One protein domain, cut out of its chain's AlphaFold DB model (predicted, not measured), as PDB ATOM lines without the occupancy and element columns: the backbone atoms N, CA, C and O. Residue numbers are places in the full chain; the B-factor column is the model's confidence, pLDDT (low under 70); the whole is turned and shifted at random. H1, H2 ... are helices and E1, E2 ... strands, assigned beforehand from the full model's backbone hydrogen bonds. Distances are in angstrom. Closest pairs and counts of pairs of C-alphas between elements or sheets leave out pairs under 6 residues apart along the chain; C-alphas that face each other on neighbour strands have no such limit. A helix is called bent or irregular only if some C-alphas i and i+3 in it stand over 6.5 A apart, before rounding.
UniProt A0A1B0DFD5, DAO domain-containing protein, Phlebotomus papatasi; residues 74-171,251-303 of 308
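What this domain is: This is residues 74 to 171 and 251 to 303 of the 308 residues of the protein "DAO domain-containing protein" of Phlebotomus papatasi (UniProt A0A1B0DFD5). A twisted four-stranded sheet, E2 E3 E1 E6, has helix H2 over one face and the shorter H3 over the other. The long helix H1 stands off the sheet and makes a corner with the end of H2, while E5 and E7 pair as a small separate sheet and the short helices H4 and H5 lie far out. The printed part has 151 residues, with five named helices and seven named strands in the order H1 E1 H2 E2 H3 E3 E4 E5 H4 E6 E7 H5, and its class is mixed, helices and strands. The larger sheet is mixed and E5 with E7 is parallel. The whole is compact, with a radius of gyration of the C-alphas of 15.7 A and spans of 45 by 37 by 35 A.

Where its parts are: H1, residues 85 to 104, begins at C-alpha 85 (11.035, -36.526, 24.311), is 26.6 A long and has a kink of 31 degrees near residue 92. E1, residues 113 to 117, begins at C-alpha 113 (30.369, -39.729, 34.627). H2, residues 120 to 136, is 25.0 A long and irregular, only just: C-alphas 121 and 124 are 7.0 A apart. E2 is residues 142 to 145, H3 146 to 152, E3 160 to 164, E4 168 to 170 and E5 255 to 257. H4, residues 260 to 265, is irregular, with C-alphas 261 and 264 7.4 A apart. E6 is residues 269 to 272, E7 290 to 292, and H5, residues 296 to 301, ends at C-alpha 301 (47.075, -38.264, 16.383).

How they stand to each other: E2 and E3 are antiparallel, with N 144 and O 161 2.8 A apart. E3 and E1 are antiparallel, N 115 and O 162 at 2.8 A, and E1 and E6 parallel, N 116 and O 271 at 2.8 A. E1, H2 and E2 form a split strand-helix-strand unit, two strands running the same way with E3 between them, its crossover right-handed. H2 is on the sheet at a height of 8.8 A, over E3, and H3 is on the opposite face at 8.9 A. H1 and H2 only just touch, with 3 pairs of C-alphas within 8 A, the closest those of Ala 87 and Asn 136, 6.1 A. E4 pairs with no named strand, but residues 169 to 170 of it pair antiparallel with residues 108 to 109. In the parallel pair E5 and E7, N 292 and O 256 are 2.9 A apart. Every O i to N i+4 pair is within hydrogen-bond range in H3, 15 of 16 in H1, 11 of 13 in H2, and 0 of 2 in H4 and H5, which each have 2 of 3 O i to N i+3 pairs within range.

The domain as a whole: The C-alphas farthest apart are those of Ser 121 and Asp 303, 45.4 A. Residues 172 to 250 are not printed, and C-alphas 171 and 251 are 21.6 A apart across the cut. The link E6 to E7, residues 273 to 289, is long. Residues 277 to 303 have pLDDT under 70 in this model.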
ATOM      1  N   ILE A  74      28.494 -37.771  25.276       96.56
ATOM      2  CA  ILE A  74      27.421 -38.701  24.935       96.56
ATOM      3  C   ILE A  74      26.628 -38.947  26.222       96.56
ATOM      4  O   ILE A  74      27.061 -39.679  27.114       96.56
ATOM      5  N   HIS A  75      25.505 -38.247  26.375       95.44
ATOM      6  CA  HIS A  75      24.746 -38.241  27.625       95.44
ATOM      7  C   HIS A  75      23.915 -39.514  27.810       95.44
ATOM      8  O   HIS A  75      23.236 -39.964  26.896       95.44
ATOM      9  N   ALA A  76      23.882 -40.022  29.046       94.25
ATOM     10  CA  ALA A  76      23.093 -41.202  29.390       94.25
ATOM     11  C   ALA A  76      21.619 -40.929  29.755       94.25
ATOM     12  O   ALA A  76      20.873 -41.877  29.934       94.25
ATOM     13  N   GLY A  77      21.187 -39.663  29.879       94.69
ATOM     14  CA  GLY A  77      19.766 -39.319  30.094       94.69
ATOM     15  C   GLY A  77      19.310 -39.015  31.532       94.69
ATOM     16  O   GLY A  77      18.116 -38.893  31.773       94.69
ATOM     17  N   ILE A  78      20.230 -38.831  32.487       94.31
ATOM     18  CA  ILE A  78      19.914 -38.701  33.932       94.31
ATOM     19  C   ILE A  78      19.047 -37.474  34.272       94.31
ATOM     20  O   ILE A  78      18.102 -37.564  35.046       94.31
ATOM     21  N   TYR A  79      19.353 -36.304  33.704       90.62
ATOM     22  CA  TYR A  79      18.789 -35.033  34.183       90.62
ATOM     23  C   TYR A  79      17.368 -34.729  33.687       90.62
ATOM     24  O   TYR A  79      16.695 -33.862  34.251       90.62
ATOM     25  N   TYR A  80      16.906 -35.385  32.623       92.38
ATOM     26  CA  TYR A  80      15.686 -34.984  31.922       92.38
ATOM     27  C   TYR A  80      14.425 -35.423  32.658       92.38
ATOM     28  O   TYR A  80      14.367 -36.527  33.194       92.38
ATOM     29  N   LYS A  81      13.390 -34.575  32.651       93.62
ATOM     30  CA  LYS A  81      12.084 -34.921  33.223       93.62
ATOM     31  C   LYS A  81      11.558 -36.218  32.569       93.62
ATOM     32  O   LYS A  81      11.493 -36.253  31.332       93.62
ATOM     33  N   PRO A  82      11.150 -37.231  33.356       95.94
ATOM     34  CA  PRO A  82      10.627 -38.479  32.813       95.94
ATOM     35  C   PRO A  82       9.417 -38.272  31.906       95.94
ATOM     36  O   PRO A  82       8.655 -37.313  32.054       95.94
ATOM     37  N   GLY A  83       9.280 -39.149  30.911       94.56
ATOM     38  CA  GLY A  83       8.214 -39.098  29.906       94.56
ATOM     39  C   GLY A  83       8.411 -38.068  28.785       94.56
ATOM     40  O   GLY A  83       7.733 -38.160  27.762       94.56
ATOM     41  N   THR A  84       9.353 -37.126  28.915       97.00
ATOM     42  CA  THR A  84       9.640 -36.142  27.857       97.00
ATOM     43  C   THR A  84      10.377 -36.756  26.668       97.00
ATOM     44  O   THR A  84      11.109 -37.738  26.812       97.00
ATOM     45  N   LEU A  85      10.259 -36.128  25.492       96.69
ATOM     46  CA  LEU A  85      11.035 -36.526  24.311       96.69
ATOM     47  C   LEU A  85      12.545 -36.476  24.568       96.69
ATOM     48  O   LEU A  85      13.251 -37.377  24.140       96.69
ATOM     49  N   LYS A  86      13.046 -35.487  25.323       95.19
ATOM     50  CA  LYS A  86      14.476 -35.414  25.670       95.19
ATOM     51  C   LYS A  86      14.942 -36.635  26.465       95.19
ATOM     52  O   LYS A  86      16.008 -37.157  26.171       95.19
ATOM     53  N   ALA A  87      14.154 -37.086  27.444       94.56
ATOM     54  CA  ALA A  87      14.480 -38.280  28.221       94.56
ATOM     55  C   ALA A  87      14.528 -39.527  27.326       94.56
ATOM     56  O   ALA A  87      15.548 -40.210  27.285       94.56
ATOM     57  N   LYS A  88      13.460 -39.757  26.549       96.25
ATOM     58  CA  LYS A  88      13.335 -40.922  25.660       96.25
ATOM     59  C   LYS A  88      14.446 -40.958  24.604       96.25
ATOM     60  O   LYS A  88      15.209 -41.918  24.546       96.25
ATOM     61  N   LEU A  89      14.587 -39.873  23.840       97.44
ATOM     62  CA  LEU A  89      15.545 -39.779  22.737       97.44
ATOM     63  C   LEU A  89      17.001 -39.779  23.214       97.44
ATOM     64  O   LEU A  89      17.869 -40.219  22.472       97.44
ATOM     65  N   CYS A  90      17.302 -39.308  24.430       97.31
ATOM     66  CA  CYS A  90      18.671 -39.372  24.940       97.31
ATOM     67  C   CYS A  90      19.101 -40.811  25.246       97.31
ATOM     68  O   CYS A  90      20.224 -41.187  24.929       97.31
ATOM     69  N   VAL A  91      18.226 -41.609  25.864       96.19
ATOM     70  CA  VAL A  91      18.545 -42.996  26.237       96.19
ATOM     71  C   VAL A  91      18.597 -43.894  25.001       96.19
ATOM     72  O   VAL A  91      19.512 -44.705  24.863       96.19
ATOM     73  N   GLU A  92      17.658 -43.720  24.073       97.12
ATOM     74  CA  GLU A  92      17.676 -44.405  22.778       97.12
ATOM     75  C   GLU A  92      18.884 -43.966  21.935       97.12
ATOM     76  O   GLU A  92      19.664 -44.797  21.464       97.12
ATOM     77  N   GLY A  93      19.101 -42.652  21.842       97.62
ATOM     78  CA  GLY A  93      20.197 -42.046  21.099       97.62
ATOM     79  C   GLY A  93      21.574 -42.458  21.608       97.62
ATOM     80  O   GLY A  93      22.475 -42.622  20.793       97.62
ATOM     81  N   LEU A  94      21.748 -42.703  22.914       97.50
ATOM     82  CA  LEU A  94      22.987 -43.256  23.478       97.50
ATOM     83  C   LEU A  94      23.359 -44.586  22.805       97.50
ATOM     84  O   LEU A  94      24.479 -44.749  22.323       97.50
ATOM     85  N   LYS A  95      22.406 -45.526  22.756       96.75
ATOM     86  CA  LYS A  95      22.612 -46.865  22.184       96.75
ATOM     87  C   LYS A  95      22.850 -46.789  20.678       96.75
ATOM     88  O   LYS A  95      23.801 -47.378  20.177       96.75
ATOM     89  N   MET A  96      22.017 -46.021  19.972       97.94
ATOM     90  CA  MET A  96      22.149 -45.835  18.523       97.94
ATOM     91  C   MET A  96      23.477 -45.176  18.146       97.94
ATOM     92  O   MET A  96      24.083 -45.571  17.157       97.94
ATOM     93  N   SER A  97      23.943 -44.215  18.949       98.06
ATOM     94  CA  SER A  97      25.217 -43.533  18.715       98.06
ATOM     95  C   SER A  97      26.384 -44.507  18.805       98.06
ATOM     96  O   SER A  97      27.166 -44.573  17.867       98.06
ATOM     97  N   TYR A  98      26.475 -45.312  19.872       98.31
ATOM     98  CA  TYR A  98      27.552 -46.303  19.983       98.31
ATOM     99  C   TYR A  98      27.528 -47.316  18.843       98.31
ATOM    100  O   TYR A  98      28.561 -47.531  18.222       98.31
ATOM    101  N   ASN A  99      26.350 -47.839  18.492       98.25
ATOM    102  CA  ASN A  99      26.225 -48.755  17.358       98.25
ATOM    103  C   ASN A  99      26.710 -48.112  16.048       98.25
ATOM    104  O   ASN A  99      27.420 -48.752  15.278       98.25
ATOM    105  N   TYR A 100      26.348 -46.850  15.794       98.44
ATOM    106  CA  TYR A 100      26.813 -46.122  14.614       98.44
ATOM    107  C   TYR A 100      28.330 -45.910  14.636       98.44
ATOM    108  O   TYR A 100      28.994 -46.086  13.613       98.44
ATOM    109  N   PHE A 101      28.888 -45.563  15.797       98.25
ATOM    110  CA  PHE A 101      30.323 -45.347  15.937       98.25
ATOM    111  C   PHE A 101      31.112 -46.632  15.708       98.25
ATOM    112  O   PHE A 101      32.074 -46.608  14.946       98.25
ATOM    113  N   ASP A 102      30.663 -47.752  16.279       98.12
ATOM    114  CA  ASP A 102      31.273 -49.066  16.076       98.12
ATOM    115  C   ASP A 102      31.211 -49.477  14.594       98.12
ATOM    116  O   ASP A 102      32.206 -49.918  14.026       98.12
ATOM    117  N   GLN A 103      30.069 -49.263  13.929       97.44
ATOM    118  CA  GLN A 103      29.887 -49.585  12.507       97.44
ATOM    119  C   GLN A 103      30.756 -48.740  11.569       97.44
ATOM    120  O   GLN A 103      31.204 -49.236  10.536       97.44
ATOM    121  N   ARG A 104      30.964 -47.454  11.878       96.69
ATOM    122  CA  ARG A 104      31.744 -46.534  11.032       96.69
ATOM    123  C   ARG A 104      33.208 -46.412  11.442       96.69
ATOM    124  O   ARG A 104      33.950 -45.754  10.718       96.69
ATOM    125  N   GLY A 105      33.614 -47.022  12.556       97.06
ATOM    126  CA  GLY A 105      34.956 -46.871  13.117       97.06
ATOM    127  C   GLY A 105      35.221 -45.465  13.663       97.06
ATOM    128  O   GLY A 105      36.339 -44.968  13.564       97.06
ATOM    129  N   ILE A 106      34.200 -44.786  14.197       96.81
ATOM    130  CA  ILE A 106      34.357 -43.444  14.773       96.81
ATOM    131  C   ILE A 106      34.970 -43.575  16.174       96.81
ATOM    132  O   ILE A 106      34.389 -44.257  17.021       96.81
ATOM    133  N   PRO A 107      36.091 -42.893  16.474       94.44
ATOM    134  CA  PRO A 107      36.721 -42.988  17.782       94.44
ATOM    135  C   PRO A 107      35.876 -42.297  18.860       94.44
ATOM    136  O   PRO A 107      35.518 -41.122  18.756       94.44
ATOM    137  N   TYR A 108      35.600 -43.024  19.940       95.38
ATOM    138  CA  TYR A 108      34.930 -42.517  21.134       95.38
ATOM    139  C   TYR A 108      35.538 -43.130  22.398       95.38
ATOM    140  O   TYR A 108      36.234 -44.143  22.355       95.38
ATOM    141  N   LYS A 109      35.231 -42.546  23.563       92.94
ATOM    142  CA  LYS A 109      35.635 -43.092  24.868       92.94
ATOM    143  C   LYS A 109      34.445 -43.181  25.819       92.94
ATOM    144  O   LYS A 109      33.819 -42.167  26.126       92.94
ATOM    145  N   LYS A 110      34.160 -44.376  26.346       94.62
ATOM    146  CA  LYS A 110      33.221 -44.593  27.468       94.62
ATOM    147  C   LYS A 110      33.937 -44.319  28.791       94.62
ATOM    148  O   LYS A 110      34.393 -45.231  29.467       94.62
ATOM    149  N   CYS A 111      34.125 -43.041  29.108       92.00
ATOM    150  CA  CYS A 111      34.865 -42.611  30.298       92.00
ATOM    151  C   CYS A 111      34.011 -42.522  31.572       92.00
ATOM    152  O   CYS A 111      34.537 -42.235  32.642       92.00
ATOM    153  N   GLY A 112      32.704 -42.751  31.466       94.88
ATOM    154  CA  GLY A 112      31.767 -42.608  32.565       94.88
ATOM    155  C   GLY A 112      31.530 -41.156  32.978       94.88
ATOM    156  O   GLY A 112      32.064 -40.190  32.414       94.88
ATOM    157  N   LYS A 113      30.660 -41.004  33.977       95.00
ATOM    158  CA  LYS A 113      30.369 -39.729  34.627       95.00
ATOM    159  C   LYS A 113      30.075 -39.914  36.107       95.00
ATOM    160  O   LYS A 113      29.266 -40.772  36.450       95.00
ATOM    161  N   LEU A 114      30.647 -39.051  36.938       96.00
ATOM    162  CA  LEU A 114      30.255 -38.838  38.324       96.00
ATOM    163  C   LEU A 114      29.437 -37.551  38.450       96.00
ATOM    164  O   LEU A 114      29.840 -36.505  37.947       96.00
ATOM    165  N   ILE A 115      28.293 -37.630  39.127       95.94
ATOM    166  CA  ILE A 115      27.551 -36.469  39.631       95.94
ATOM    167  C   ILE A 115      27.764 -36.434  41.141       95.94
ATOM    168  O   ILE A 115      27.279 -37.320  41.834       95.94
ATOM    169  N   VAL A 116      28.505 -35.456  41.641       95.44
ATOM    170  CA  VAL A 116      29.070 -35.470  42.993       95.44
ATOM    171  C   VAL A 116      28.348 -34.470  43.885       95.44
ATOM    172  O   VAL A 116      28.251 -33.289  43.548       95.44
ATOM    173  N   ALA A 117      27.857 -34.946  45.029       95.50
ATOM    174  CA  ALA A 117      27.396 -34.104  46.123       95.50
ATOM    175  C   ALA A 117      28.602 -33.664  46.961       95.50
ATOM    176  O   ALA A 117      29.315 -34.498  47.531       95.50
ATOM    177  N   THR A 118      28.843 -32.355  47.033       92.69
ATOM    178  CA  THR A 118      29.985 -31.782  47.766       92.69
ATOM    179  C   THR A 118      29.742 -31.691  49.269       92.69
ATOM    180  O   THR A 118      30.694 -31.648  50.040       92.69
ATOM    181  N   ASP A 119      28.477 -31.687  49.683       93.19
ATOM    182  CA  ASP A 119      28.036 -31.560  51.068       93.19
ATOM    183  C   ASP A 119      26.683 -32.268  51.276       93.19
ATOM    184  O   ASP A 119      25.999 -32.643  50.318       93.19
ATOM    185  N   GLU A 120      26.296 -32.461  52.538       95.38
ATOM    186  CA  GLU A 120      25.097 -33.224  52.905       95.38
ATOM    187  C   GLU A 120      23.784 -32.589  52.423       95.38
ATOM    188  O   GLU A 120      22.816 -33.304  52.153       95.38
ATOM    189  N   SER A 121      23.740 -31.263  52.241       94.12
ATOM    190  CA  SER A 121      22.519 -30.575  51.801       94.12
ATOM    191  C   SER A 121      22.111 -30.959  50.373       94.12
ATOM    192  O   SER A 121      20.937 -30.877  50.009       94.12
ATOM    193  N   GLN A 122      23.064 -31.450  49.574       94.25
ATOM    194  CA  GLN A 122      22.846 -31.872  48.192       94.25
ATOM    195  C   GLN A 122      22.364 -33.325  48.067       94.25
ATOM    196  O   GLN A 122      21.947 -33.729  46.980       94.25
ATOM    197  N   LEU A 123      22.381 -34.116  49.149       95.69
ATOM    198  CA  LEU A 123      22.056 -35.548  49.098       95.69
ATOM    199  C   LEU A 123      20.617 -35.811  48.657       95.69
ATOM    200  O   LEU A 123      20.374 -36.737  47.887       95.69
ATOM    201  N   LYS A 124      19.665 -34.971  49.081       95.50
ATOM    202  CA  LYS A 124      18.273 -35.081  48.627       95.50
ATOM    203  C   LYS A 124      18.175 -34.921  47.107       95.50
ATOM    204  O   LYS A 124      17.640 -35.794  46.436       95.50
ATOM    205  N   SER A 125      18.760 -33.857  46.561       93.88
ATOM    206  CA  SER A 125      18.783 -33.605  45.116       93.88
ATOM    207  C   SER A 125      19.527 -34.701  44.343       93.88
ATOM    208  O   SER A 125      19.148 -35.024  43.219       93.88
ATOM    209  N   LEU A 126      20.577 -35.287  44.927       95.69
ATOM    210  CA  LEU A 126      21.286 -36.427  44.347       95.69
ATOM    211  C   LEU A 126      20.382 -37.670  44.267       95.69
ATOM    212  O   LEU A 126      20.341 -38.312  43.219       95.69
ATOM    213  N   ASN A 127      19.619 -37.976  45.322       97.44
ATOM    214  CA  ASN A 127      18.627 -39.058  45.310       97.44
ATOM    215  C   ASN A 127      17.510 -38.794  44.285       97.44
ATOM    216  O   ASN A 127      17.199 -39.669  43.485       97.44
ATOM    217  N   ASP A 128      16.998 -37.562  44.197       96.19
ATOM    218  CA  ASP A 128      15.986 -37.202  43.193       96.19
ATOM    219  C   ASP A 128      16.498 -37.418  41.749       96.19
ATOM    220  O   ASP A 128      15.739 -37.774  40.841       96.19
ATOM    221  N   LEU A 129      17.797 -37.192  41.502       96.00
ATOM    222  CA  LEU A 129      18.433 -37.498  40.215       96.00
ATOM    223  C   LEU A 129      18.602 -38.997  39.982       96.00
ATOM    224  O   LEU A 129      18.512 -39.427  38.829       96.00
ATOM    225  N   TYR A 130      18.860 -39.771  41.036       98.06
ATOM    226  CA  TYR A 130      18.926 -41.225  40.956       98.06
ATOM    227  C   TYR A 130      17.589 -41.774  40.473       98.06
ATOM    228  O   TYR A 130      17.530 -42.390  39.409       98.06
ATOM    229  N   ASP A 131      16.510 -41.432  41.178       98.00
ATOM    230  CA  ASP A 131      15.151 -41.880  40.873       98.00
ATOM    231  C   ASP A 131      14.734 -41.464  39.462       98.00
ATOM    232  O   ASP A 131      14.154 -42.246  38.705       98.00
ATOM    233  N   ARG A 132      15.101 -40.244  39.052       97.12
ATOM    234  CA  ARG A 132      14.888 -39.761  37.683       97.12
ATOM    235  C   ARG A 132      15.650 -40.582  36.648       97.12
ATOM    236  O   ARG A 132      15.097 -40.892  35.595       97.12
ATOM    237  N   GLY A 133      16.910 -40.910  36.919       97.19
ATOM    238  CA  GLY A 133      17.725 -41.746  36.048       97.19
ATOM    239  C   GLY A 133      17.152 -43.157  35.907       97.19
ATOM    240  O   GLY A 133      17.026 -43.649  34.785       97.19
ATOM    241  N   ILE A 134      16.711 -43.761  37.012       98.25
ATOM    242  CA  ILE A 134      16.016 -45.053  37.001       98.25
ATOM    243  C   ILE A 134      14.725 -44.966  36.177       98.25
ATOM    244  O   ILE A 134      14.534 -45.762  35.261       98.25
ATOM    245  N   ALA A 135      13.889 -43.950  36.410       98.00
ATOM    246  CA  ALA A 135      12.645 -43.745  35.663       98.00
ATOM    247  C   ALA A 135      12.865 -43.503  34.157       98.00
ATOM    248  O   ALA A 135      12.010 -43.846  33.341       98.00
ATOM    249  N   ASN A 136      14.003 -42.918  33.774       97.88
ATOM    250  CA  ASN A 136      14.377 -42.728  32.374       97.88
ATOM    251  C   ASN A 136      14.970 -43.992  31.730       97.88
ATOM    252  O   ASN A 136      15.116 -44.021  30.511       97.88
ATOM    253  N   GLY A 137      15.311 -45.025  32.508       97.19
ATOM    254  CA  GLY A 137      15.965 -46.235  32.006       97.19
ATOM    255  C   GLY A 137      17.455 -46.043  31.714       97.19
ATOM    256  O   GLY A 137      17.981 -46.638  30.772       97.19
ATOM    257  N   VAL A 138      18.136 -45.189  32.487       97.31
ATOM    258  CA  VAL A 138      19.591 -45.008  32.391       97.31
ATOM    259  C   VAL A 138      20.287 -46.328  32.765       97.31
ATOM    260  O   VAL A 138      20.093 -46.800  33.887       97.31
ATOM    261  N   PRO A 139      21.100 -46.929  31.876       95.50
ATOM    262  CA  PRO A 139      21.719 -48.224  32.144       95.50
ATOM    263  C   PRO A 139      22.795 -48.121  33.230       95.50
ATOM    264  O   PRO A 139      23.593 -47.178  33.226       95.50
ATOM    265  N   ASP A 140      22.816 -49.110  34.124       97.50
ATOM    266  CA  ASP A 140      23.838 -49.326  35.158       97.50
ATOM    267  C   ASP A 140      24.149 -48.091  36.019       97.50
ATOM    268  O   ASP A 140      25.284 -47.873  36.441       97.50
ATOM    269  N   LEU A 141      23.141 -47.245  36.265       98.12
ATOM    270  CA  LEU A 141      23.279 -46.083  37.137       98.12
ATOM    271  C   LEU A 141      23.417 -46.537  38.593       98.12
ATOM    272  O   LEU A 141      22.560 -47.255  39.111       98.12
ATOM    273  N   GLN A 142      24.465 -46.075  39.267       98.00
ATOM    274  CA  GLN A 142      24.773 -46.479  40.636       98.00
ATOM    275  C   GLN A 142      24.930 -45.273  41.550       98.00
ATOM    276  O   GLN A 142      25.508 -44.257  41.170       98.00
ATOM    277  N   MET A 143      24.440 -45.409  42.776       98.19
ATOM    278  CA  MET A 143      24.808 -44.527  43.872       98.19
ATOM    279  C   MET A 143      26.099 -45.055  44.502       98.19
ATOM    280  O   MET A 143      26.185 -46.243  44.807       98.19
ATOM    281  N   VAL A 144      27.095 -44.191  44.686       97.81
ATOM    282  CA  VAL A 144      28.417 -44.563  45.203       97.81
ATOM    283  C   VAL A 144      28.804 -43.700  46.402       97.81
ATOM    284  O   VAL A 144      28.553 -42.490  46.425       97.81
ATOM    285  N   GLU A 145      29.406 -44.339  47.403       97.06
ATOM    286  CA  GLU A 145      29.942 -43.683  48.599       97.06
ATOM    287  C   GLU A 145      31.336 -43.085  48.331       97.06
ATOM    288  O   GLU A 145      31.929 -43.264  47.261       97.06
ATOM    289  N   ARG A 146      31.856 -42.319  49.296       94.88
ATOM    290  CA  ARG A 146      33.099 -41.537  49.169       94.88
ATOM    291  C   ARG A 146      34.325 -42.350  48.738       94.88
ATOM    292  O   ARG A 146      35.118 -41.863  47.935       94.88
ATOM    293  N   ASP A 147      34.512 -43.538  49.290       95.19
ATOM    294  CA  ASP A 147      35.616 -44.443  48.958       95.19
ATOM    295  C   ASP A 147      35.606 -44.809  47.467       95.19
ATOM    296  O   ASP A 147      36.615 -44.679  46.771       95.19
ATOM    297  N   LYS A 148      34.427 -45.147  46.941       96.69
ATOM    298  CA  LYS A 148      34.255 -45.496  45.532       96.69
ATOM    299  C   LYS A 148      34.403 -44.290  44.599       96.69
ATOM    300  O   LYS A 148      34.870 -44.459  43.474       96.69
ATOM    301  N   ILE A 149      34.081 -43.072  45.052       95.69
ATOM    302  CA  ILE A 149      34.385 -41.835  44.301       95.69
ATOM    303  C   ILE A 149      35.887 -41.742  44.022       95.69
ATOM    304  O   ILE A 149      36.267 -41.513  42.876       95.69
ATOM    305  N   GLN A 150      36.728 -41.947  45.040       94.44
ATOM    306  CA  GLN A 150      38.186 -41.855  44.908       94.44
ATOM    307  C   GLN A 150      38.771 -42.988  44.057       94.44
ATOM    308  O   GLN A 150      39.752 -42.784  43.346       94.44
ATOM    309  N   GLU A 151      38.165 -44.175  44.073       95.62
ATOM    310  CA  GLU A 151      38.573 -45.262  43.178       95.62
ATOM    311  C   GLU A 151      38.359 -44.888  41.696       95.62
ATOM    312  O   GLU A 151      39.235 -45.111  40.853       95.62
ATOM    313  N   ILE A 152      37.207 -44.278  41.382       94.50
ATOM    314  CA  ILE A 152      36.823 -43.894  40.014       94.50
ATOM    315  C   ILE A 152      37.589 -42.636  39.563       94.50
ATOM    316  O   ILE A 152      38.222 -42.644  38.505       94.50
ATOM    317  N   GLU A 153      37.571 -41.574  40.372       94.31
ATOM    318  CA  GLU A 153      38.246 -40.292  40.137       94.31
ATOM    319  C   GLU A 153      39.133 -39.919  41.344       94.31
ATOM    320  O   GLU A 153      38.669 -39.240  42.263       94.31
ATOM    321  N   PRO A 154      40.428 -40.300  41.353       94.00
ATOM    322  CA  PRO A 154      41.309 -40.177  42.527       94.00
ATOM    323  C   PRO A 154      41.500 -38.770  43.095       94.00
ATOM    324  O   PRO A 154      41.826 -38.616  44.269       94.00
ATOM    325  N   TYR A 155      41.309 -37.738  42.273       93.00
ATOM    326  CA  TYR A 155      41.441 -36.338  42.685       93.00
ATOM    327  C   TYR A 155      40.086 -35.666  42.954       93.00
ATOM    328  O   TYR A 155      40.040 -34.470  43.241       93.00
ATOM    329  N   CYS A 156      38.981 -36.410  42.856       92.94
ATOM    330  CA  CYS A 156      37.644 -35.907  43.129       92.94
ATOM    331  C   CYS A 156      37.297 -36.040  44.616       92.94
ATOM    332  O   CYS A 156      37.601 -37.044  45.261       92.94
ATOM    333  N   GLN A 157      36.628 -35.024  45.162       92.50
ATOM    334  CA  GLN A 157      36.154 -35.015  46.542       92.50
ATOM    335  C   GLN A 157      34.643 -34.802  46.585       92.50
ATOM    336  O   GLN A 157      34.097 -33.968  45.864       92.50
ATOM    337  N   GLY A 158      33.980 -35.547  47.465       94.44
ATOM    338  CA  GLY A 158      32.547 -35.457  47.698       94.44
ATOM    339  C   GLY A 158      32.116 -36.284  48.902       94.44
ATOM    340  O   GLY A 158      32.889 -37.067  49.465       94.44
ATOM    341  N   VAL A 159      30.869 -36.087  49.317       96.38
ATOM    342  CA  VAL A 159      30.219 -36.906  50.349       96.38
ATOM    343  C   VAL A 159      29.638 -38.170  49.719       96.38
ATOM    344  O   VAL A 159      29.831 -39.257  50.251       96.38
ATOM    345  N   LYS A 160      28.974 -38.028  48.566       97.56
ATOM    346  CA  LYS A 160      28.313 -39.112  47.830       97.56
ATOM    347  C   LYS A 160      28.214 -38.758  46.349       97.56
ATOM    348  O   LYS A 160      28.254 -37.573  46.010       97.56
ATOM    349  N   ALA A 161      28.080 -39.736  45.458       97.81
ATOM    350  CA  ALA A 161      27.922 -39.454  44.035       97.81
ATOM    351  C   ALA A 161      27.003 -40.441  43.312       97.81
ATOM    352  O   ALA A 161      26.771 -41.557  43.761       97.81
ATOM    353  N   LEU A 162      26.524 -40.023  42.141       97.75
ATOM    354  CA  LEU A 162      25.954 -40.909  41.135       97.75
ATOM    355  C   LEU A 162      26.987 -41.229  40.072       97.75
ATOM    356  O   LEU A 162      27.502 -40.322  39.418       97.75
ATOM    357  N   TRP A 163      27.224 -42.511  39.844       98.25
ATOM    358  CA  TRP A 163      28.087 -43.005  38.788       98.25
ATOM    359  C   TRP A 163      27.276 -43.555  37.613       98.25
ATOM    360  O   TRP A 163      26.421 -44.424  37.769       98.25
ATOM    361  N   SER A 164      27.551 -43.028  36.421       97.69
ATOM    362  CA  SER A 164      26.964 -43.448  35.150       97.69
ATOM    363  C   SER A 164      28.069 -43.961  34.221       97.69
ATOM    364  O   SER A 164      28.731 -43.144  33.568       97.69
ATOM    365  N   PRO A 165      28.286 -45.286  34.144       96.88
ATOM    366  CA  PRO A 165      29.431 -45.869  33.439       96.88
ATOM    367  C   PRO A 165      29.349 -45.701  31.917       96.88
ATOM    368  O   PRO A 165      30.370 -45.556  31.253       96.88
ATOM    369  N   HIS A 166      28.135 -45.645  31.362       96.69
ATOM    370  CA  HIS A 166      27.910 -45.544  29.914       96.69
ATOM    371  C   HIS A 166      27.959 -44.120  29.361       96.69
ATOM    372  O   HIS A 166      27.802 -43.938  28.159       96.69
ATOM    373  N   THR A 167      28.153 -43.094  30.198       95.69
ATOM    374  CA  THR A 167      28.415 -41.747  29.667       95.69
ATOM    375  C   THR A 167      29.777 -41.753  28.967       95.69
ATOM    376  O   THR A 167      30.750 -42.289  29.494       95.69
ATOM    377  N   GLY A 168      29.869 -41.140  27.791       94.75
ATOM    378  CA  GLY A 168      31.119 -41.091  27.037       94.75
ATOM    379  C   GLY A 168      31.409 -39.735  26.426       94.75
ATOM    380  O   GLY A 168      30.727 -38.749  26.705       94.75
ATOM    381  N   ILE A 169      32.436 -39.709  25.586       93.56
ATOM    382  CA  ILE A 169      32.850 -38.545  24.810       93.56
ATOM    383  C   ILE A 169      33.182 -38.940  23.368       93.56
ATOM    384  O   ILE A 169      33.692 -40.036  23.127       93.56
ATOM    385  N   VAL A 170      32.901 -38.035  22.435       95.25
ATOM    386  CA  VAL A 170      33.166 -38.160  20.995       95.25
ATOM    387  C   VAL A 170      33.375 -36.773  20.383       95.25
ATOM    388  O   VAL A 170      32.963 -35.756  20.952       95.25
ATOM    389  N   ASP A 171      34.006 -36.719  19.214       95.38
ATOM    390  CA  ASP A 171      34.001 -35.519  18.386       95.38
ATOM    391  C   ASP A 171      32.691 -35.423  17.585       95.38
ATOM    392  O   ASP A 171      32.534 -36.021  16.521       95.38
ATOM    393  N   PHE A 251      22.025 -18.671  24.548       85.75
ATOM    394  CA  PHE A 251      22.939 -18.499  25.674       85.75
ATOM    395  C   PHE A 251      24.331 -18.952  25.252       85.75
ATOM    396  O   PHE A 251      24.506 -20.055  24.729       85.75
ATOM    397  N   ARG A 252      25.327 -18.089  25.462       85.94
ATOM    398  CA  ARG A 252      26.726 -18.407  25.178       85.94
ATOM    399  C   ARG A 252      27.339 -19.107  26.387       85.94
ATOM    400  O   ARG A 252      27.319 -18.563  27.486       85.94
ATOM    401  N   GLY A 253      27.899 -20.288  26.156       83.00
ATOM    402  CA  GLY A 253      28.783 -20.968  27.096       83.00
ATOM    403  C   GLY A 253      30.237 -20.797  26.673       83.00
ATOM    404  O   GLY A 253      30.534 -20.748  25.479       83.00
ATOM    405  N   GLU A 254      31.133 -20.719  27.647       81.88
ATOM    406  CA  GLU A 254      32.574 -20.685  27.422       81.88
ATOM    407  C   GLU A 254      33.242 -21.858  28.133       81.88
ATOM    408  O   GLU A 254      32.764 -22.357  29.157       81.88
ATOM    409  N   TYR A 255      34.349 -22.309  27.554       80.25
ATOM    410  CA  TYR A 255      35.104 -23.452  28.032       80.25
ATOM    411  C   TYR A 255      36.525 -23.014  28.351       80.25
ATOM    412  O   TYR A 255      37.123 -22.261  27.583       80.25
ATOM    413  N   LEU A 256      37.079 -23.541  29.438       81.56
ATOM    414  CA  LEU A 256      38.521 -23.534  29.664       81.56
ATOM    415  C   LEU A 256      39.055 -24.938  29.435       81.56
ATOM    416  O   LEU A 256      38.388 -25.930  29.735       81.56
ATOM    417  N   LEU A 257      40.261 -25.011  28.887       81.12
ATOM    418  CA  LEU A 257      40.977 -26.266  28.725       81.12
ATOM    419  C   LEU A 257      41.939 -26.431  29.895       81.12
ATOM    420  O   LEU A 257      42.634 -25.488  30.270       81.12
ATOM    421  N   LEU A 258      41.984 -27.638  30.452       82.12
ATOM    422  CA  LEU A 258      43.014 -27.987  31.421       82.12
ATOM    423  C   LEU A 258      44.366 -28.072  30.702       82.12
ATOM    424  O   LEU A 258      44.440 -28.605  29.589       82.12
ATOM    425  N   CYS A 259      45.426 -27.568  31.333       87.12
ATOM    426  CA  CYS A 259      46.766 -27.709  30.777       87.12
ATOM    427  C   CYS A 259      47.158 -29.199  30.670       87.12
ATOM    428  O   CYS A 259      46.717 -30.008  31.501       87.12
ATOM    429  N   PRO A 260      47.938 -29.594  29.644       88.06
ATOM    430  CA  PRO A 260      48.300 -30.991  29.406       88.06
ATOM    431  C   PRO A 260      48.874 -31.693  30.639       88.06
ATOM    432  O   PRO A 260      48.483 -32.817  30.952       88.06
ATOM    433  N   GLU A 261      49.703 -30.985  31.404       91.44
ATOM    434  CA  GLU A 261      50.419 -31.498  32.571       91.44
ATOM    435  C   GLU A 261      49.482 -31.853  33.724       91.44
ATOM    436  O   GLU A 261      49.891 -32.572  34.624       91.44
ATOM    437  N   LYS A 262      48.234 -31.363  33.729       89.06
ATOM    438  CA  LYS A 262      47.238 -31.638  34.779       89.06
ATOM    439  C   LYS A 262      46.128 -32.589  34.335       89.06
ATOM    440  O   LYS A 262      45.290 -32.950  35.156       89.06
ATOM    441  N   ARG A 263      46.125 -33.060  33.080       85.31
ATOM    442  CA  ARG A 263      45.083 -33.972  32.556       85.31
ATOM    443  C   ARG A 263      44.948 -35.268  33.351       85.31
ATOM    444  O   ARG A 263      43.839 -35.775  33.465       85.31
ATOM    445  N   TYR A 264      46.039 -35.764  33.939       88.12
ATOM    446  CA  TYR A 264      46.030 -36.974  34.772       88.12
ATOM    447  C   TYR A 264      45.078 -36.883  35.978       88.12
ATOM    448  O   TYR A 264      44.718 -37.911  36.547       88.12
ATOM    449  N   MET A 265      44.672 -35.668  36.370       89.81
ATOM    450  CA  MET A 265      43.796 -35.443  37.516       89.81
ATOM    451  C   MET A 265      42.344 -35.873  37.279       89.81
ATOM    452  O   MET A 265      41.599 -36.009  38.244       89.81
ATOM    453  N   VAL A 266      41.926 -36.070  36.026       89.12
ATOM    454  CA  VAL A 266      40.537 -36.402  35.690       89.12
ATOM    455  C   VAL A 266      40.513 -37.505  34.636       89.12
ATOM    456  O   VAL A 266      41.143 -37.390  33.584       89.12
ATOM    457  N   ARG A 267      39.775 -38.582  34.904       88.56
ATOM    458  CA  ARG A 267      39.689 -39.769  34.037       88.56
ATOM    459  C   ARG A 267      38.442 -39.762  33.145       88.56
ATOM    460  O   ARG A 267      38.501 -40.265  32.015       88.56
ATOM    461  N   GLY A 268      37.358 -39.157  33.619       88.50
ATOM    462  CA  GLY A 268      36.038 -39.096  33.006       88.50
ATOM    463  C   GLY A 268      35.286 -37.801  33.310       88.50
ATOM    464  O   GLY A 268      35.873 -36.749  33.555       88.50
ATOM    465  N   ASN A 269      33.959 -37.830  33.192       90.75
ATOM    466  CA  ASN A 269      33.143 -36.628  33.366       90.75
ATOM    467  C   ASN A 269      32.808 -36.399  34.845       90.75
ATOM    468  O   ASN A 269      32.153 -37.237  35.453       90.75
ATOM    469  N   ILE A 270      33.151 -35.240  35.405       92.75
ATOM    470  CA  ILE A 270      32.784 -34.871  36.781       92.75
ATOM    471  C   ILE A 270      31.812 -33.696  36.730       92.75
ATOM    472  O   ILE A 270      32.109 -32.647  36.161       92.75
ATOM    473  N   TYR A 271      30.627 -33.899  37.290       91.81
ATOM    474  CA  TYR A 271      29.543 -32.928  37.358       91.81
ATOM    475  C   TYR A 271      29.161 -32.750  38.827       91.81
ATOM    476  O   TYR A 271      29.188 -33.717  39.583       91.81
ATOM    477  N   PRO A 272      28.776 -31.555  39.266       89.62
ATOM    478  CA  PRO A 272      28.198 -31.373  40.586       89.62
ATOM    479  C   PRO A 272      26.687 -31.643  40.542       89.62
ATOM    480  O   PRO A 272      26.062 -31.737  39.473       89.62
ATOM    481  N   VAL A 273      26.074 -31.736  41.717       89.31
ATOM    482  CA  VAL A 273      24.613 -31.741  41.832       89.31
ATOM    483  C   VAL A 273      24.041 -30.392  41.358       89.31
ATOM    484  O   VAL A 273      24.579 -29.339  41.703       89.31
ATOM    485  N   PRO A 274      22.949 -30.379  40.570       82.50
ATOM    486  CA  PRO A 274      22.286 -29.158  40.155       82.50
ATOM    487  C   PRO A 274      21.766 -28.301  41.305       82.50
ATOM    488  O   PRO A 274      20.976 -28.774  42.112       82.50
ATOM    489  N   ASP A 275      22.131 -27.020  41.292       76.81
ATOM    490  CA  ASP A 275      21.480 -25.947  42.032       76.81
ATOM    491  C   ASP A 275      20.212 -25.449  41.295       76.81
ATOM    492  O   ASP A 275      20.301 -24.869  40.205       76.81
ATOM    493  N   PRO A 276      19.010 -25.636  41.869       70.88
ATOM    494  CA  PRO A 276      17.758 -25.156  41.285       70.88
ATOM    495  C   PRO A 276      17.680 -23.630  41.116       70.88
ATOM    496  O   PRO A 276      16.891 -23.153  40.301       70.88
ATOM    497  N   ARG A 277      18.489 -22.853  41.855       69.50
ATOM    498  CA  ARG A 277      18.539 -21.381  41.760       69.50
ATOM    499  C   ARG A 277      19.189 -20.898  40.464       69.50
ATOM    500  O   ARG A 277      19.015 -19.742  40.088       69.50
ATOM    501  N   LEU A 278      19.912 -21.777  39.770       64.88
ATOM    502  CA  LEU A 278      20.615 -21.495  38.519       64.88
ATOM    503  C   LEU A 278      20.105 -22.422  37.393       64.88
ATOM    504  O   LEU A 278      20.862 -23.220  36.842       64.88
ATOM    505  N   PRO A 279      18.821 -22.330  36.996       52.91
ATOM    506  CA  PRO A 279      18.160 -23.331  36.148       52.91
ATOM    507  C   PRO A 279      18.660 -23.387  34.691       52.91
ATOM    508  O   PRO A 279      18.315 -24.317  33.965       52.91
ATOM    509  N   PHE A 280      19.452 -22.406  34.248       50.12
ATOM    510  CA  PHE A 280      19.954 -22.300  32.868       50.12
ATOM    511  C   PHE A 280      21.386 -22.808  32.686       50.12
ATOM    512  O   PHE A 280      21.842 -22.976  31.555       50.12
ATOM    513  N   LEU A 281      22.098 -23.055  33.784       47.59
ATOM    514  CA  LEU A 281      23.431 -23.629  33.763       47.59
ATOM    515  C   LEU A 281      23.274 -25.115  34.070       47.59
ATOM    516  O   LEU A 281      22.666 -25.488  35.071       47.59
ATOM    517  N   GLY A 282      23.837 -25.990  33.234       43.88
ATOM    518  CA  GLY A 282      24.297 -27.269  33.772       43.88
ATOM    519  C   GLY A 282      25.205 -26.890  34.931       43.88
ATOM    520  O   GLY A 282      26.223 -26.256  34.705       43.88
ATOM    521  N   ASN A 283      24.714 -27.044  36.153       39.94
ATOM    522  CA  ASN A 283      25.264 -26.355  37.306       39.94
ATOM    523  C   ASN A 283      26.736 -26.702  37.484       39.94
ATOM    524  O   ASN A 283      27.084 -27.873  37.505       39.94
ATOM    525  N   PHE A 284      27.572 -25.675  37.591       43.00
ATOM    526  CA  PHE A 284      28.979 -25.729  37.972       43.00
ATOM    527  C   PHE A 284      29.144 -24.660  39.060       43.00
ATOM    528  O   PHE A 284      29.140 -23.473  38.720       43.00
ATOM    529  N   PRO A 285      29.208 -24.995  40.362       31.23
ATOM    530  CA  PRO A 285      29.525 -23.996  41.361       31.23
ATOM    531  C   PRO A 285      31.023 -23.660  41.250       31.23
ATOM    532  O   PRO A 285      31.877 -24.533  41.139       31.23
ATOM    533  N   LEU A 286      31.316 -22.360  41.252       29.70
ATOM    534  CA  LEU A 286      32.634 -21.713  41.342       29.70
ATOM    535  C   LEU A 286      33.642 -21.753  40.179       29.70
ATOM    536  O   LEU A 286      34.647 -21.053  40.274       29.70
ATOM    537  N   PHE A 287      33.361 -22.380  39.038       31.30
ATOM    538  CA  PHE A 287      34.049 -22.023  37.790       31.30
ATOM    539  C   PHE A 287      33.015 -21.688  36.723       31.30
ATOM    540  O   PHE A 287      32.227 -22.527  36.302       31.30
ATOM    541  N   LYS A 288      33.045 -20.437  36.256       32.56
ATOM    542  CA  LYS A 288      32.239 -19.869  35.159       32.56
ATOM    543  C   LYS A 288      32.552 -20.504  33.788       32.56
ATOM    544  O   LYS A 288      32.303 -19.908  32.747       32.56
ATOM    545  N   TYR A 289      33.134 -21.698  33.800       33.28
ATOM    546  CA  TYR A 289      33.824 -22.342  32.707       33.28
ATOM    547  C   TYR A 289      33.556 -23.838  32.800       33.28
ATOM    548  O   TYR A 289      33.913 -24.472  33.793       33.28
ATOM    549  N   LEU A 290      32.969 -24.425  31.755       37.09
ATOM    550  CA  LEU A 290      33.106 -25.865  31.582       37.09
ATOM    551  C   LEU A 290      34.596 -26.133  31.377       37.09
ATOM    552  O   LEU A 290      35.177 -25.696  30.380       37.09
ATOM    553  N   LEU A 291      35.214 -26.846  32.315       37.28
ATOM    554  CA  LEU A 291      36.510 -27.465  32.084       37.28
ATOM    555  C   LEU A 291      36.301 -28.534  31.011       37.28
ATOM    556  O   LEU A 291      35.920 -29.671  31.285       37.28
ATOM    557  N   LYS A 292      36.492 -28.144  29.750       41.50
ATOM    558  CA  LYS A 292      36.571 -29.089  28.646       41.50
ATOM    559  C   LYS A 292      37.948 -29.705  28.755       41.50
ATOM    560  O   LYS A 292      38.936 -29.177  28.257       41.50
ATOM    561  N   ILE A 293      38.024 -30.846  29.420       47.34
ATOM    562  CA  ILE A 293      39.179 -31.716  29.263       47.34
ATOM    563  C   ILE A 293      38.999 -32.336  27.888       47.34
ATOM    564  O   ILE A 293      38.301 -33.330  27.701       47.34
ATOM    565  N   LYS A 294      39.520 -31.639  26.874       43.72
ATOM    566  CA  LYS A 294      39.534 -32.126  25.502       43.72
ATOM    567  C   LYS A 294      40.503 -33.309  25.505       43.72
ATOM    568  O   LYS A 294      41.693 -33.133  25.295       43.72
ATOM    569  N   PHE A 295      39.988 -34.504  25.782       47.50
ATOM    570  CA  PHE A 295      40.733 -35.751  25.598       47.50
ATOM    571  C   PHE A 295      41.050 -35.986  24.108       47.50
ATOM    572  O   PHE A 295      41.907 -36.790  23.792       47.50
ATOM    573  N   LEU A 296      40.392 -35.270  23.191       42.56
ATOM    574  CA  LEU A 296      40.385 -35.561  21.755       42.56
ATOM    575  C   LEU A 296      41.671 -35.306  20.936       42.56
ATOM    576  O   LEU A 296      41.843 -36.060  19.985       42.56
ATOM    577  N   PRO A 297      42.571 -34.328  21.200       37.81
ATOM    578  CA  PRO A 297      43.643 -34.042  20.237       37.81
ATOM    579  C   PRO A 297      44.603 -35.219  20.020       37.81
ATOM    580  O   PRO A 297      45.066 -35.415  18.905       37.81
ATOM    581  N   GLU A 298      44.849 -36.025  21.056       43.16
ATOM    582  CA  GLU A 298      45.778 -37.162  20.980       43.16
ATOM    583  C   GLU A 298      45.111 -38.485  20.572       43.16
ATOM    584  O   GLU A 298      45.788 -39.378  20.069       43.16
ATOM    585  N   PHE A 299      43.783 -38.613  20.712       39.97
ATOM    586  CA  PHE A 299      43.055 -39.806  20.252       39.97
ATOM    587  C   PHE A 299      43.036 -39.934  18.723       39.97
ATOM    588  O   PHE A 299      42.920 -41.040  18.216       39.97
ATOM    589  N   LEU A 300      43.164 -38.825  17.988       38.56
ATOM    590  CA  LEU A 300      43.254 -38.840  16.524       38.56
ATOM    591  C   LEU A 300      44.704 -38.811  16.013       38.56
ATOM    592  O   LEU A 300      44.948 -39.213  14.880       38.56
ATOM    593  N   SER A 301      45.672 -38.353  16.817       33.66
ATOM    594  CA  SER A 301      47.075 -38.264  16.383       33.66
ATOM    595  C   SER A 301      47.876 -39.548  16.598       33.66
ATOM    596  O   SER A 301      48.855 -39.757  15.890       33.66
ATOM    597  N   ASN A 302      47.491 -40.397  17.558       32.62
ATOM    598  CA  ASN A 302      48.273 -41.592  17.906       32.62
ATOM    599  C   ASN A 302      47.903 -42.856  17.108       32.62
ATOM    600  O   ASN A 302      48.707 -43.782  17.077       32.62
ATOM    601  N   ASP A 303      46.751 -42.882  16.428       33.84
ATOM    602  CA  ASP A 303      46.364 -44.005  15.554       33.84
ATOM    603  C   ASP A 303      46.711 -43.775  14.071       33.84
ATOM    604  O   ASP A 303      46.800 -44.729  13.305       33.84
TER     605      ASP A 303